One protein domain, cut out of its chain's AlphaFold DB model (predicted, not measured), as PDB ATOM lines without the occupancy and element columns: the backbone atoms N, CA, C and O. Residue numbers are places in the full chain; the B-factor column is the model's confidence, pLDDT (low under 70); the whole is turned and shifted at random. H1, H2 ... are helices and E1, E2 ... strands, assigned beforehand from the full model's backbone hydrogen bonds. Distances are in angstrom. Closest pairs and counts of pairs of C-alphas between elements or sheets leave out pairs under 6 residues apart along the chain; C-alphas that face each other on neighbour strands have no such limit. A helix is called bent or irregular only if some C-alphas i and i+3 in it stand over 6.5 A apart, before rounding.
ATOM      1  N   GLU A  45     239.786 155.482 249.205       84.69
ATOM      2  CA  GLU A  45     240.762 155.366 248.126       84.69
ATOM      3  C   GLU A  45     240.051 155.313 246.771       84.69
ATOM      4  O   GLU A  45     238.883 154.914 246.663       84.69
ATOM      5  N   LEU A  46     240.757 155.746 245.729       82.00
ATOM      6  CA  LEU A  46     240.267 155.609 244.367       82.00
ATOM      7  C   LEU A  46     240.495 154.189 243.860       82.00
ATOM      8  O   LEU A  46     241.565 153.609 244.027       82.00
ATOM      9  N   VAL A  47     239.489 153.650 243.177       85.81
ATOM     10  CA  VAL A  47     239.629 152.386 242.453       85.81
ATOM     11  C   VAL A  47     240.468 152.628 241.194       85.81
ATOM     12  O   VAL A  47     240.410 153.702 240.599       85.81
ATOM     13  N   GLN A  48     241.218 151.623 240.732       83.19
ATOM     14  CA  GLN A  48     242.074 151.750 239.543       83.19
ATOM     15  C   GLN A  48     241.329 152.250 238.290       83.19
ATOM     16  O   GLN A  48     241.892 152.998 237.492       83.19
ATOM     17  N   SER A  49     240.063 151.862 238.114       84.12
ATOM     18  CA  SER A  49     239.223 152.367 237.022       84.12
ATOM     19  C   SER A  49     238.976 153.871 237.134       84.12
ATOM     20  O   SER A  49     239.076 154.573 236.134       84.12
ATOM     21  N   GLU A  50     238.710 154.374 238.341       84.00
ATOM     22  CA  GLU A  50     238.523 155.803 238.604       84.00
ATOM     23  C   GLU A  50     239.827 156.572 238.382       84.00
ATOM     24  O   GLU A  50     239.801 157.617 237.741       84.00
ATOM     25  N   LEU A  51     240.969 156.039 238.838       85.25
ATOM     26  CA  LEU A  51     242.285 156.641 238.588       85.25
ATOM     27  C   LEU A  51     242.548 156.833 237.095       85.25
ATOM     28  O   LEU A  51     242.952 157.915 236.674       85.25
ATOM     29  N   ASN A  52     242.277 155.807 236.286       85.56
ATOM     30  CA  ASN A  52     242.465 155.885 234.840       85.56
ATOM     31  C   ASN A  52     241.549 156.944 234.207       85.56
ATOM     32  O   ASN A  52     242.000 157.692 233.339       85.56
ATOM     33  N   THR A  53     240.296 157.044 234.664       86.38
ATOM     34  CA  THR A  53     239.364 158.087 234.217       86.38
ATOM     35  C   THR A  53     239.882 159.479 234.573       86.38
ATOM     36  O   THR A  53     239.978 160.327 233.691       86.38
ATOM     37  N   TYR A  54     240.284 159.717 235.827       86.62
ATOM     38  CA  TYR A  54     240.794 161.025 236.246       86.62
ATOM     39  C   TYR A  54     242.086 161.410 235.524       86.62
ATOM     40  O   TYR A  54     242.226 162.558 235.115       86.62
ATOM     41  N   HIS A  55     243.008 160.471 235.297       85.62
ATOM     42  CA  HIS A  55     244.199 160.738 234.488       85.62
ATOM     43  C   HIS A  55     243.846 161.107 233.041       85.62
ATOM     44  O   HIS A  55     244.451 162.024 232.485       85.62
ATOM     45  N   GLY A  56     242.855 160.437 232.445       84.94
ATOM     46  CA  GLY A  56     242.336 160.784 231.122       84.94
ATOM     47  C   GLY A  56     241.756 162.199 231.079       84.94
ATOM     48  O   GLY A  56     242.104 162.973 230.191       84.94
ATOM     49  N   GLU A  57     240.947 162.567 232.074       84.69
ATOM     50  CA  GLU A  57     240.369 163.913 232.188       84.69
ATOM     51  C   GLU A  57     241.434 164.994 232.402       84.69
ATOM     52  O   GLU A  57     241.372 166.058 231.788       84.69
ATOM     53  N   ILE A  58     242.457 164.726 233.218       84.81
ATOM     54  CA  ILE A  58     243.578 165.653 233.417       84.81
ATOM     55  C   ILE A  58     244.335 165.854 232.101       84.81
ATOM     56  O   ILE A  58     244.566 166.996 231.702       84.81
ATOM     57  N   ALA A  59     244.677 164.774 231.393       84.50
ATOM     58  CA  ALA A  59     245.349 164.864 230.096       84.50
ATOM     59  C   ALA A  59     244.503 165.639 229.072       84.50
ATOM     60  O   ALA A  59     245.023 166.469 228.325       84.50
ATOM     61  N   ASN A  60     243.188 165.423 229.088       84.31
ATOM     62  CA  ASN A  60     242.237 166.142 228.254       84.31
ATOM     63  C   ASN A  60     242.201 167.645 228.588       84.31
ATOM     64  O   ASN A  60     242.234 168.486 227.688       84.31
ATOM     65  N   ALA A  61     242.195 167.997 229.877       80.19
ATOM     66  CA  ALA A  61     242.209 169.378 230.354       80.19
ATOM     67  C   ALA A  61     243.520 170.110 230.020       80.19
ATOM     68  O   ALA A  61     243.482 171.295 229.671       80.19
ATOM     69  N   VAL A  62     244.661 169.413 230.089       80.75
ATOM     70  CA  VAL A  62     245.967 169.920 229.639       80.75
ATOM     71  C   VAL A  62     245.935 170.178 228.132       80.75
ATOM     72  O   VAL A  62     246.225 171.290 227.695       80.75
ATOM     73  N   HIS A  63     245.511 169.190 227.338       80.19
ATOM     74  CA  HIS A  63     245.475 169.286 225.876       80.19
ATOM     75  C   HIS A  63     244.571 170.426 225.377       80.19
ATOM     76  O   HIS A  63     244.912 171.137 224.433       80.19
ATOM     77  N   HIS A  64     243.429 170.640 226.033       79.94
ATOM     78  CA  HIS A  64     242.473 171.688 225.671       79.94
ATOM     79  C   HIS A  64     242.759 173.048 226.321       79.94
ATOM     80  O   HIS A  64     241.898 173.924 226.267       79.94
ATOM     81  N   ASN A  65     243.933 173.252 226.935       75.38
ATOM     82  CA  ASN A  65     244.301 174.515 227.587       75.38
ATOM     83  C   ASN A  65     243.288 174.983 228.656       75.38
ATOM     84  O   ASN A  65     243.179 176.170 228.965       75.38
ATOM     85  N   ARG A  66     242.538 174.053 229.262       74.06
ATOM     86  CA  ARG A  66     241.578 174.383 230.325       74.06
ATOM     87  C   ARG A  66     242.310 174.812 231.596       74.06
ATOM     88  O   ARG A  66     241.909 175.774 232.242       74.06
ATOM     89  N   LEU A  67     243.428 174.155 231.911       75.88
ATOM     90  CA  LEU A  67     244.252 174.502 233.074       75.88
ATOM     91  C   LEU A  67     244.883 175.895 232.941       75.88
ATOM     92  O   LEU A  67     244.862 176.670 233.892       75.88
ATOM     93  N   THR A  68     245.390 176.247 231.757       73.94
ATOM     94  CA  THR A  68     245.966 177.577 231.498       73.94
ATOM     95  C   THR A  68     244.903 178.673 231.548       73.94
ATOM     96  O   THR A  68     245.167 179.751 232.077       73.94
ATOM     97  N   HIS A  69     243.679 178.394 231.091       73.69
ATOM     98  CA  HIS A  69     242.552 179.311 231.262       73.69
ATOM     99  C   HIS A  69     242.210 179.551 232.744       73.69
ATOM    100  O   HIS A  69     242.005 180.698 233.139       73.69
ATOM    101  N   ILE A  70     242.202 178.504 233.580       75.62
ATOM    102  CA  ILE A  70     241.964 178.625 235.031       75.62
ATOM    103  C   ILE A  70     243.048 179.480 235.701       75.62
ATOM    104  O   ILE A  70     242.720 180.368 236.488       75.62
ATOM    105  N   ILE A  71     244.319 179.247 235.356       75.75
ATOM    106  CA  ILE A  71     245.462 180.007 235.888       75.75
ATOM    107  C   ILE A  71     245.359 181.492 235.518       75.75
ATOM    108  O   ILE A  71     245.602 182.351 236.362       75.75
ATOM    109  N   ASN A  72     244.980 181.801 234.276       70.81
ATOM    110  CA  ASN A  72     244.987 183.173 233.768       70.81
ATOM    111  C   ASN A  72     243.747 183.981 234.164       70.81
ATOM    112  O   ASN A  72     243.865 185.171 234.446       70.81
ATOM    113  N   ASN A  73     242.564 183.361 234.170       61.88
ATOM    114  CA  ASN A  73     241.310 184.097 234.314       61.88
ATOM    115  C   ASN A  73     240.678 183.974 235.700       61.88
ATOM    116  O   ASN A  73     239.799 184.774 235.992       61.88
ATOM    117  N   ASN A  74     241.085 183.014 236.546       60.28
ATOM    118  CA  ASN A  74     240.567 182.775 237.908       60.28
ATOM    119  C   ASN A  74     239.020 182.754 238.045       60.28
ATOM    120  O   ASN A  74     238.481 182.839 239.147       60.28
ATOM    121  N   ILE A  75     238.288 182.667 236.931       56.94
ATOM    122  CA  ILE A  75     236.834 182.805 236.860       56.94
ATOM    123  C   ILE A  75     236.276 181.490 236.334       56.94
ATOM    124  O   ILE A  75     236.649 181.025 235.256       56.94
ATOM    125  N   VAL A  76     235.352 180.914 237.100       60.16
ATOM    126  CA  VAL A  76     234.563 179.759 236.680       60.16
ATOM    127  C   VAL A  76     233.598 180.216 235.590       60.16
ATOM    128  O   VAL A  76     232.643 180.949 235.844       60.16
ATOM    129  N   THR A  77     233.857 179.822 234.349       54.81
ATOM    130  CA  THR A  77     232.928 180.055 233.240       54.81
ATOM    131  C   THR A  77     231.675 179.191 233.398       54.81
ATOM    132  O   THR A  77     231.753 178.040 233.804       54.81
ATOM    133  N   THR A  78     230.499 179.705 233.032       50.12
ATOM    134  CA  THR A  78     229.190 179.037 233.218       50.12
ATOM    135  C   THR A  78     229.080 177.661 232.542       50.12
ATOM    136  O   THR A  78     228.281 176.831 232.969       50.12
ATOM    137  N   PHE A  79     229.899 177.402 231.515       48.22
ATOM    138  CA  PHE A  79     230.026 176.092 230.863       48.22
ATOM    139  C   PHE A  79     230.626 175.013 231.782       48.22
ATOM    140  O   PHE A  79     230.264 173.848 231.663       48.22
ATOM    141  N   ASP A  80     231.460 175.402 232.746       56.66
ATOM    142  CA  ASP A  80     232.143 174.515 233.701       56.66
ATOM    143  C   ASP A  80     231.211 174.013 234.825       56.66
ATOM    144  O   ASP A  80     231.556 173.127 235.610       56.66
ATOM    145  N   LYS A  81     230.002 174.588 234.926       53.19
ATOM    146  CA  LYS A  81     228.965 174.156 235.877       53.19
ATOM    147  C   LYS A  81     228.257 172.875 235.425       53.19
ATOM    148  O   LYS A  81     227.714 172.158 236.259       53.19
ATOM    149  N   PHE A  82     228.252 172.609 234.119       50.03
ATOM    150  CA  PHE A  82     227.583 171.454 233.517       50.03
ATOM    151  C   PHE A  82     228.546 170.333 233.138       50.03
ATOM    152  O   PHE A  82     228.089 169.263 232.736       50.03
ATOM    153  N   ASP A  83     229.854 170.564 233.263       62.69
ATOM    154  CA  ASP A  83     230.828 169.510 233.047       62.69
ATOM    155  C   ASP A  83     230.830 168.559 234.248       62.69
ATOM    156  O   ASP A  83     230.809 168.972 235.410       62.69
ATOM    157  N   SER A  84     230.795 167.261 233.960       67.00
ATOM    158  CA  SER A  84     230.643 166.226 234.991       67.00
ATOM    159  C   SER A  84     231.887 166.074 235.874       67.00
ATOM    160  O   SER A  84     231.791 165.584 237.001       67.00
ATOM    161  N   VAL A  85     233.038 166.556 235.394       74.12
ATOM    162  CA  VAL A  85     234.303 166.640 236.127       74.12
ATOM    163  C   VAL A  85     234.934 168.005 235.851       74.12
ATOM    164  O   VAL A  85     235.275 168.313 234.713       74.12
ATOM    165  N   ARG A  86     235.111 168.820 236.900       82.56
ATOM    166  CA  ARG A  86     235.749 170.141 236.806       82.56
ATOM    167  C   ARG A  86     237.130 170.121 237.468       82.56
ATOM    168  O   ARG A  86     237.209 169.813 238.660       82.56
ATOM    169  N   PRO A  87     238.213 170.447 236.741       83.38
ATOM    170  CA  PRO A  87     239.538 170.537 237.337       83.38
ATOM    171  C   PRO A  87     239.632 171.771 238.241       83.38
ATOM    172  O   PRO A  87     239.247 172.872 237.857       83.38
ATOM    173  N   VAL A  88     240.186 171.585 239.437       85.94
ATOM    174  CA  VAL A  88     240.512 172.663 240.379       85.94
ATOM    175  C   VAL A  88     242.000 172.596 240.671       85.94
ATOM    176  O   VAL A  88     242.542 171.513 240.896       85.94
ATOM    177  N   LEU A  89     242.655 173.752 240.680       85.25
ATOM    178  CA  LEU A  89     244.076 173.857 240.984       85.25
ATOM    179  C   LEU A  89     244.266 174.447 242.378       85.25
ATOM    180  O   LEU A  89     243.588 175.400 242.757       85.25
ATOM    181  N   ILE A  90     245.205 173.878 243.127       84.69
ATOM    182  CA  ILE A  90     245.656 174.412 244.409       84.69
ATOM    183  C   ILE A  90     247.140 174.721 244.261       84.69
ATOM    184  O   ILE A  90     247.936 173.838 243.943       84.69
ATOM    185  N   ASP A  91     247.506 175.984 244.457       81.38
ATOM    186  CA  ASP A  91     248.907 176.391 244.500       81.38
ATOM    187  C   ASP A  91     249.570 175.928 245.812       81.38
ATOM    188  O   ASP A  91     248.906 175.687 246.819       81.38
ATOM    189  N   LYS A  92     250.905 175.878 245.843       78.88
ATOM    190  CA  LYS A  92     251.709 175.569 247.040       78.88
ATOM    191  C   LYS A  92     251.399 176.492 248.221       78.88
ATOM    192  O   LYS A  92     251.594 176.105 249.368       78.88
ATOM    193  N   ASN A  93     250.909 177.696 247.935       78.25
ATOM    194  CA  ASN A  93     250.489 178.683 248.926       78.25
ATOM    195  C   ASN A  93     249.062 178.447 249.465       78.25
ATOM    196  O   ASN A  93     248.583 179.234 250.276       78.25
ATOM    197  N   GLY A  94     248.360 177.407 249.002       77.62
ATOM    198  CA  GLY A  94     246.973 177.108 249.377       77.62
ATOM    199  C   GLY A  94     245.925 177.934 248.624       77.62
ATOM    200  O   GLY A  94     244.754 177.925 248.997       77.62
ATOM    201  N   ILE A  95     246.320 178.654 247.569       82.12
ATOM    202  CA  ILE A  95     245.390 179.429 246.740       82.12
ATOM    203  C   ILE A  95     244.629 178.470 245.824       82.12
ATOM    204  O   ILE A  95     245.238 177.740 245.044       82.12
ATOM    205  N   ILE A  96     243.298 178.495 245.916       84.75
ATOM    206  CA  ILE A  96     242.393 177.653 245.126       84.75
ATOM    207  C   ILE A  96     241.936 178.426 243.885       84.75
ATOM    208  O   ILE A  96     241.354 179.507 244.010       84.75
ATOM    209  N   LEU A  97     242.151 177.847 242.703       82.38
ATOM    210  CA  LEU A  97     241.797 178.407 241.397       82.38
ATOM    211  C   LEU A  97     240.788 177.492 240.684       82.38
ATOM    212  O   LEU A  97     240.936 176.271 240.694       82.38
ATOM    213  N   GLY A  98     239.778 178.078 240.033       77.62
ATOM    214  CA  GLY A  98     238.774 177.323 239.260       77.62
ATOM    215  C   GLY A  98     237.662 176.665 240.094       77.62
ATOM    216  O   GLY A  98     236.903 175.847 239.576       77.62
ATOM    217  N   ALA A  99     237.539 177.022 241.375       82.69
ATOM    218  CA  ALA A  99     236.460 176.572 242.259       82.69
ATOM    219  C   ALA A  99     235.428 177.677 242.521       82.69
ATOM    220  O   ALA A  99     235.783 178.857 242.579       82.69
ATOM    221  N   HIS A 100     234.168 177.297 242.753       80.44
ATOM    222  CA  HIS A 100     233.154 178.235 243.242       80.44
ATOM    223  C   HIS A 100     233.453 178.646 244.689       80.44
ATOM    224  O   HIS A 100     234.013 177.861 245.457       80.44
ATOM    225  N   GLU A 101     233.036 179.851 245.091       79.88
ATOM    226  CA  GLU A 101     233.246 180.351 246.460       79.88
ATOM    227  C   GLU A 101     232.653 179.412 247.525       79.88
ATOM    228  O   GLU A 101     233.278 179.180 248.560       79.88
ATOM    229  N   GLU A 102     231.497 178.795 247.256       80.69
ATOM    230  CA  GLU A 102     230.886 177.800 248.151       80.69
ATOM    231  C   GLU A 102     231.710 176.508 248.318       80.69
ATOM    232  O   GLU A 102     231.637 175.858 249.362       80.69
ATOM    233  N   GLU A 103     232.517 176.138 247.321       82.69
ATOM    234  CA  GLU A 103     233.286 174.891 247.302       82.69
ATOM    235  C   GLU A 103     234.691 175.062 247.879       82.69
ATOM    236  O   GLU A 103     235.262 174.096 248.390       82.69
ATOM    237  N   LYS A 104     235.246 176.283 247.842       86.00
ATOM    238  CA  LYS A 104     236.607 176.581 248.321       86.00
ATOM    239  C   LYS A 104     236.842 176.075 249.741       86.00
ATOM    240  O   LYS A 104     237.855 175.432 249.999       86.00
ATOM    241  N   ASN A 105     235.871 176.264 250.635       87.06
ATOM    242  CA  ASN A 105     235.956 175.778 252.015       87.06
ATOM    243  C   ASN A 105     236.064 174.244 252.107       87.06
ATOM    244  O   ASN A 105     236.744 173.720 252.991       87.06
ATOM    245  N   TYR A 106     235.386 173.507 251.226       87.12
ATOM    246  CA  TYR A 106     235.443 172.042 251.197       87.12
ATOM    247  C   TYR A 106     236.746 171.544 250.582       87.12
ATOM    248  O   TYR A 106     237.357 170.619 251.112       87.12
ATOM    249  N   ILE A 107     237.187 172.191 249.507       87.00
ATOM    250  CA  ILE A 107     238.431 171.883 248.802       87.00
ATOM    251  C   ILE A 107     239.636 172.146 249.708       87.00
ATOM    252  O   ILE A 107     240.529 171.305 249.785       87.00
ATOM    253  N   GLN A 108     239.627 173.242 250.471       88.19
ATOM    254  CA  GLN A 108     240.657 173.533 251.464       88.19
ATOM    255  C   GLN A 108     240.738 172.426 252.525       88.19
ATOM    256  O   GLN A 108     241.789 171.813 252.698       88.19
ATOM    257  N   LYS A 109     239.611 172.084 253.167       87.50
ATOM    258  CA  LYS A 109     239.551 170.991 254.158       87.50
ATOM    259  C   LYS A 109     239.959 169.640 253.574       87.50
ATOM    260  O   LYS A 109     240.527 168.799 254.265       87.50
ATOM    261  N   PHE A 110     239.624 169.393 252.311       88.12
ATOM    262  CA  PHE A 110     240.044 168.193 251.604       88.12
ATOM    263  C   PHE A 110     241.562 168.166 251.424       88.12
ATOM    264  O   PHE A 110     242.182 167.160 251.762       88.12
ATOM    265  N   SER A 111     242.154 169.272 250.969       85.88
ATOM    266  CA  SER A 111     243.598 169.401 250.766       85.88
ATOM    267  C   SER A 111     244.394 169.269 252.065       85.88
ATOM    268  O   SER A 111     245.479 168.707 252.029       85.88
ATOM    269  N   GLU A 112     243.855 169.735 253.194       85.69
ATOM    270  CA  GLU A 112     244.436 169.595 254.545       85.69
ATOM    271  C   GLU A 112     244.331 168.173 255.136       85.69
ATOM    272  O   GLU A 112     244.872 167.887 256.202       85.69
ATOM    273  N   GLN A 113     243.590 167.264 254.504       82.56
ATOM    274  CA  GLN A 113     243.506 165.860 254.937       82.56
ATOM    275  C   GLN A 113     244.065 164.893 253.892       82.56
ATOM    276  O   GLN A 113     244.465 163.780 254.235       82.56
ATOM    277  N   SER A 114     244.108 165.311 252.629       78.94
ATOM    278  CA  SER A 114     244.574 164.548 251.475       78.94
ATOM    279  C   SER A 114     245.632 165.364 250.733       78.94
ATOM    280  O   SER A 114     245.355 165.992 249.718       78.94
ATOM    281  N   HIS A 115     246.844 165.391 251.288       77.88
ATOM    282  CA  HIS A 115     248.012 166.073 250.707       77.88
ATOM    283  C   HIS A 115     248.937 165.117 249.945       77.88
ATOM    284  O   HIS A 115     249.822 165.559 249.217       77.88
ATOM    285  N   ASP A 116     248.781 163.811 250.169       82.81
ATOM    286  CA  ASP A 116     249.663 162.801 249.598       82.81
ATOM    287  C   ASP A 116     249.257 162.504 248.156       82.81
ATOM    288  O   ASP A 116     248.181 161.970 247.890       82.81
ATOM    289  N   VAL A 117     250.137 162.856 247.224       82.06
ATOM    290  CA  VAL A 117     249.908 162.660 245.791       82.06
ATOM    291  C   VAL A 117     250.129 161.208 245.364       82.06
ATOM    292  O   VAL A 117     249.625 160.785 244.329       82.06
ATOM    293  N   SER A 118     250.869 160.423 246.154       82.12
ATOM    294  CA  SER A 118     251.084 158.999 245.876       82.12
ATOM    295  C   SER A 118     249.859 158.142 246.208       82.12
ATOM    296  O   SER A 118     249.691 157.061 245.644       82.12
ATOM    297  N   ALA A 119     248.979 158.651 247.074       83.75
ATOM    298  CA  ALA A 119     247.764 157.986 247.518       83.75
ATOM    299  C   ALA A 119     246.560 158.944 247.433       83.75
ATOM    300  O   ALA A 119     246.036 159.371 248.469       83.75
ATOM    301  N   PRO A 120     246.104 159.295 246.213       85.62
ATOM    302  CA  PRO A 120     244.954 160.170 246.043       85.62
ATOM    303  C   PRO A 120     243.711 159.537 246.674       85.62
ATOM    304  O   PRO A 120     243.474 158.326 246.594       85.62
ATOM    305  N   ARG A 121     242.891 160.378 247.301       88.44
ATOM    306  CA  ARG A 121     241.643 159.976 247.957       88.44
ATOM    307  C   ARG A 121     240.463 160.664 247.304       88.44
ATOM    308  O   ARG A 121     240.611 161.627 246.556       88.44
ATOM    309  N   LYS A 122     239.268 160.176 247.606       89.56
ATOM    310  CA  LYS A 122     238.012 160.819 247.241       89.56
ATOM    311  C   LYS A 122     237.132 161.000 248.466       89.56
ATOM    312  O   LYS A 122     237.148 160.184 249.391       89.56
ATOM    313  N   LYS A 123     236.355 162.078 248.462       87.62
ATOM    314  CA  LYS A 123     235.363 162.375 249.492       87.62
ATOM    315  C   LYS A 123     234.182 163.125 248.900       87.62
ATOM    316  O   LYS A 123     234.353 164.019 248.073       87.62
ATOM    317  N   THR A 124     232.990 162.785 249.372       86.00
ATOM    318  CA  THR A 124     231.762 163.509 249.034       86.00
ATOM    319  C   THR A 124     231.455 164.535 250.123       86.00
ATOM    320  O   THR A 124     231.261 164.177 251.284       86.00
ATOM    321  N   PHE A 125     231.411 165.814 249.757       82.50
ATOM    322  CA  PHE A 125     230.942 166.915 250.595       82.50
ATOM    323  C   PHE A 125     229.544 167.315 250.135       82.50
ATOM    324  O   PHE A 125     229.403 167.965 249.105       82.50
ATOM    325  N   TYR A 126     228.517 166.934 250.899       81.50
ATOM    326  CA  TYR A 126     227.114 167.105 250.502       81.50
ATOM    327  C   TYR A 126     226.850 166.477 249.123       81.50
ATOM    328  O   TYR A 126     226.839 165.250 249.037       81.50
ATOM    329  N   ASP A 127     226.723 167.292 248.076       79.75
ATOM    330  CA  ASP A 127     226.485 166.855 246.696       79.75
ATOM    331  C   ASP A 127     227.737 166.959 245.801       79.75
ATOM    332  O   ASP A 127     227.724 166.513 244.654       79.75
ATOM    333  N   THR A 128     228.849 167.492 246.320       80.75
ATOM    334  CA  THR A 128     230.099 167.686 245.572       80.75
ATOM    335  C   THR A 128     231.101 166.585 245.900       80.75
ATOM    336  O   THR A 128     231.534 166.426 247.043       80.75
ATOM    337  N   LYS A 129     231.521 165.824 244.887       87.06
ATOM    338  CA  LYS A 129     232.599 164.833 245.014       87.06
ATOM    339  C   LYS A 129     233.935 165.473 244.669       87.06
ATOM    340  O   LYS A 129     234.087 166.035 243.591       87.06
ATOM    341  N   ILE A 130     234.898 165.347 245.572       88.75
ATOM    342  CA  ILE A 130     236.260 165.848 245.395       88.75
ATOM    343  C   ILE A 130     237.202 164.646 245.391       88.75
ATOM    344  O   ILE A 130     237.099 163.783 246.265       88.75
ATOM    345  N   ALA A 131     238.098 164.587 244.408       89.38
ATOM    346  CA  ALA A 131     239.124 163.560 244.286       89.38
ATOM    347  C   ALA A 131     240.491 164.205 244.042       89.38
ATOM    348  O   ALA A 131     240.594 165.165 243.280       89.38
ATOM    349  N   GLY A 132     241.527 163.679 244.693       89.19
ATOM    350  CA  GLY A 132     242.893 164.181 244.576       89.19
ATOM    351  C   GLY A 132     243.737 163.937 245.834       89.19
ATOM    352  O   GLY A 132     243.298 163.239 246.757       89.19
ATOM    353  N   PRO A 133     244.940 164.518 245.906       88.38
ATOM    354  CA  PRO A 133     245.551 165.406 244.919       88.38
ATOM    355  C   PRO A 133     246.190 164.613 243.768       88.38
ATOM    356  O   PRO A 133     246.644 163.490 243.962       88.38
TER     357      PRO A 133
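Overview. This is residues 45 to 133 of the 137 residues of the protein "Sensory histidine kinase in two-component regulatory system with CpxR" of Haemophilus haemoglobinophilus (UniProt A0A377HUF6). Picture an open frame with few contacts between its parts: the long helix H1 makes one side and H4 the opposite side, the small strand hairpin E1 E2 stands between them at one end, with H4 beside it and H1 near E2, and H2 and H3 make the other end. H2 and short H3 follow beyond the last residue of H1, and the unnamed residues 82 to 100 lead back through the middle to H4. The printed part has 89 residues, in the order H1 H2 H3 H4 E1 E2, with an antiparallel two-strand sheet; the class is mixed. It is compact, with a radius of gyration of the C-alphas of 12.6 A and spans of 31 by 26 by 26 A.

Along the chain. Look first at E1, residues 121 to 125, 13.0 A, and E2, residues 128 to 132, 13.3 A, which ends at C-alpha 132 (242.893, 164.181, 244.576). H4 is residues 101 to 111, 15.7 A, and only just irregular: C-alphas 102 and 105 are 6.7 A apart. Find C-alpha 48 at (242.074, 151.750, 239.543); from there H1 runs 22.5 A to residue 63. H2 is residues 66 to 73, 10.5 A, and H3 residues 78 to 81.

Arrangement. In the hairpin E1 and E2, at 162 degrees, find N 123 and O 130 within hydrogen-bond range, 2.9 A. The closest C-alphas of H4 and E2 are Ile 107 and Ile 130, 7.3 A. H1 and E2 are near each other, with 5 pairs of C-alphas within 10 A. H1 and H2 are close but not clearly touching, closest at C-alphas 61 and 67, 6.2 A. H1 and H4 are apart, as are H2 and H3. Every O i to N i+4 pair is within range in H1 and H2, 5 of 7 in H4; H3 is too short for one.

Size, cuts and confidence. The C-alphas of Val 47 and Asn 73 are farthest apart, 32.8 A. The printed part has no cut, the link H3 to H4 is long, and pLDDT is under 70 at residues 73 to 84.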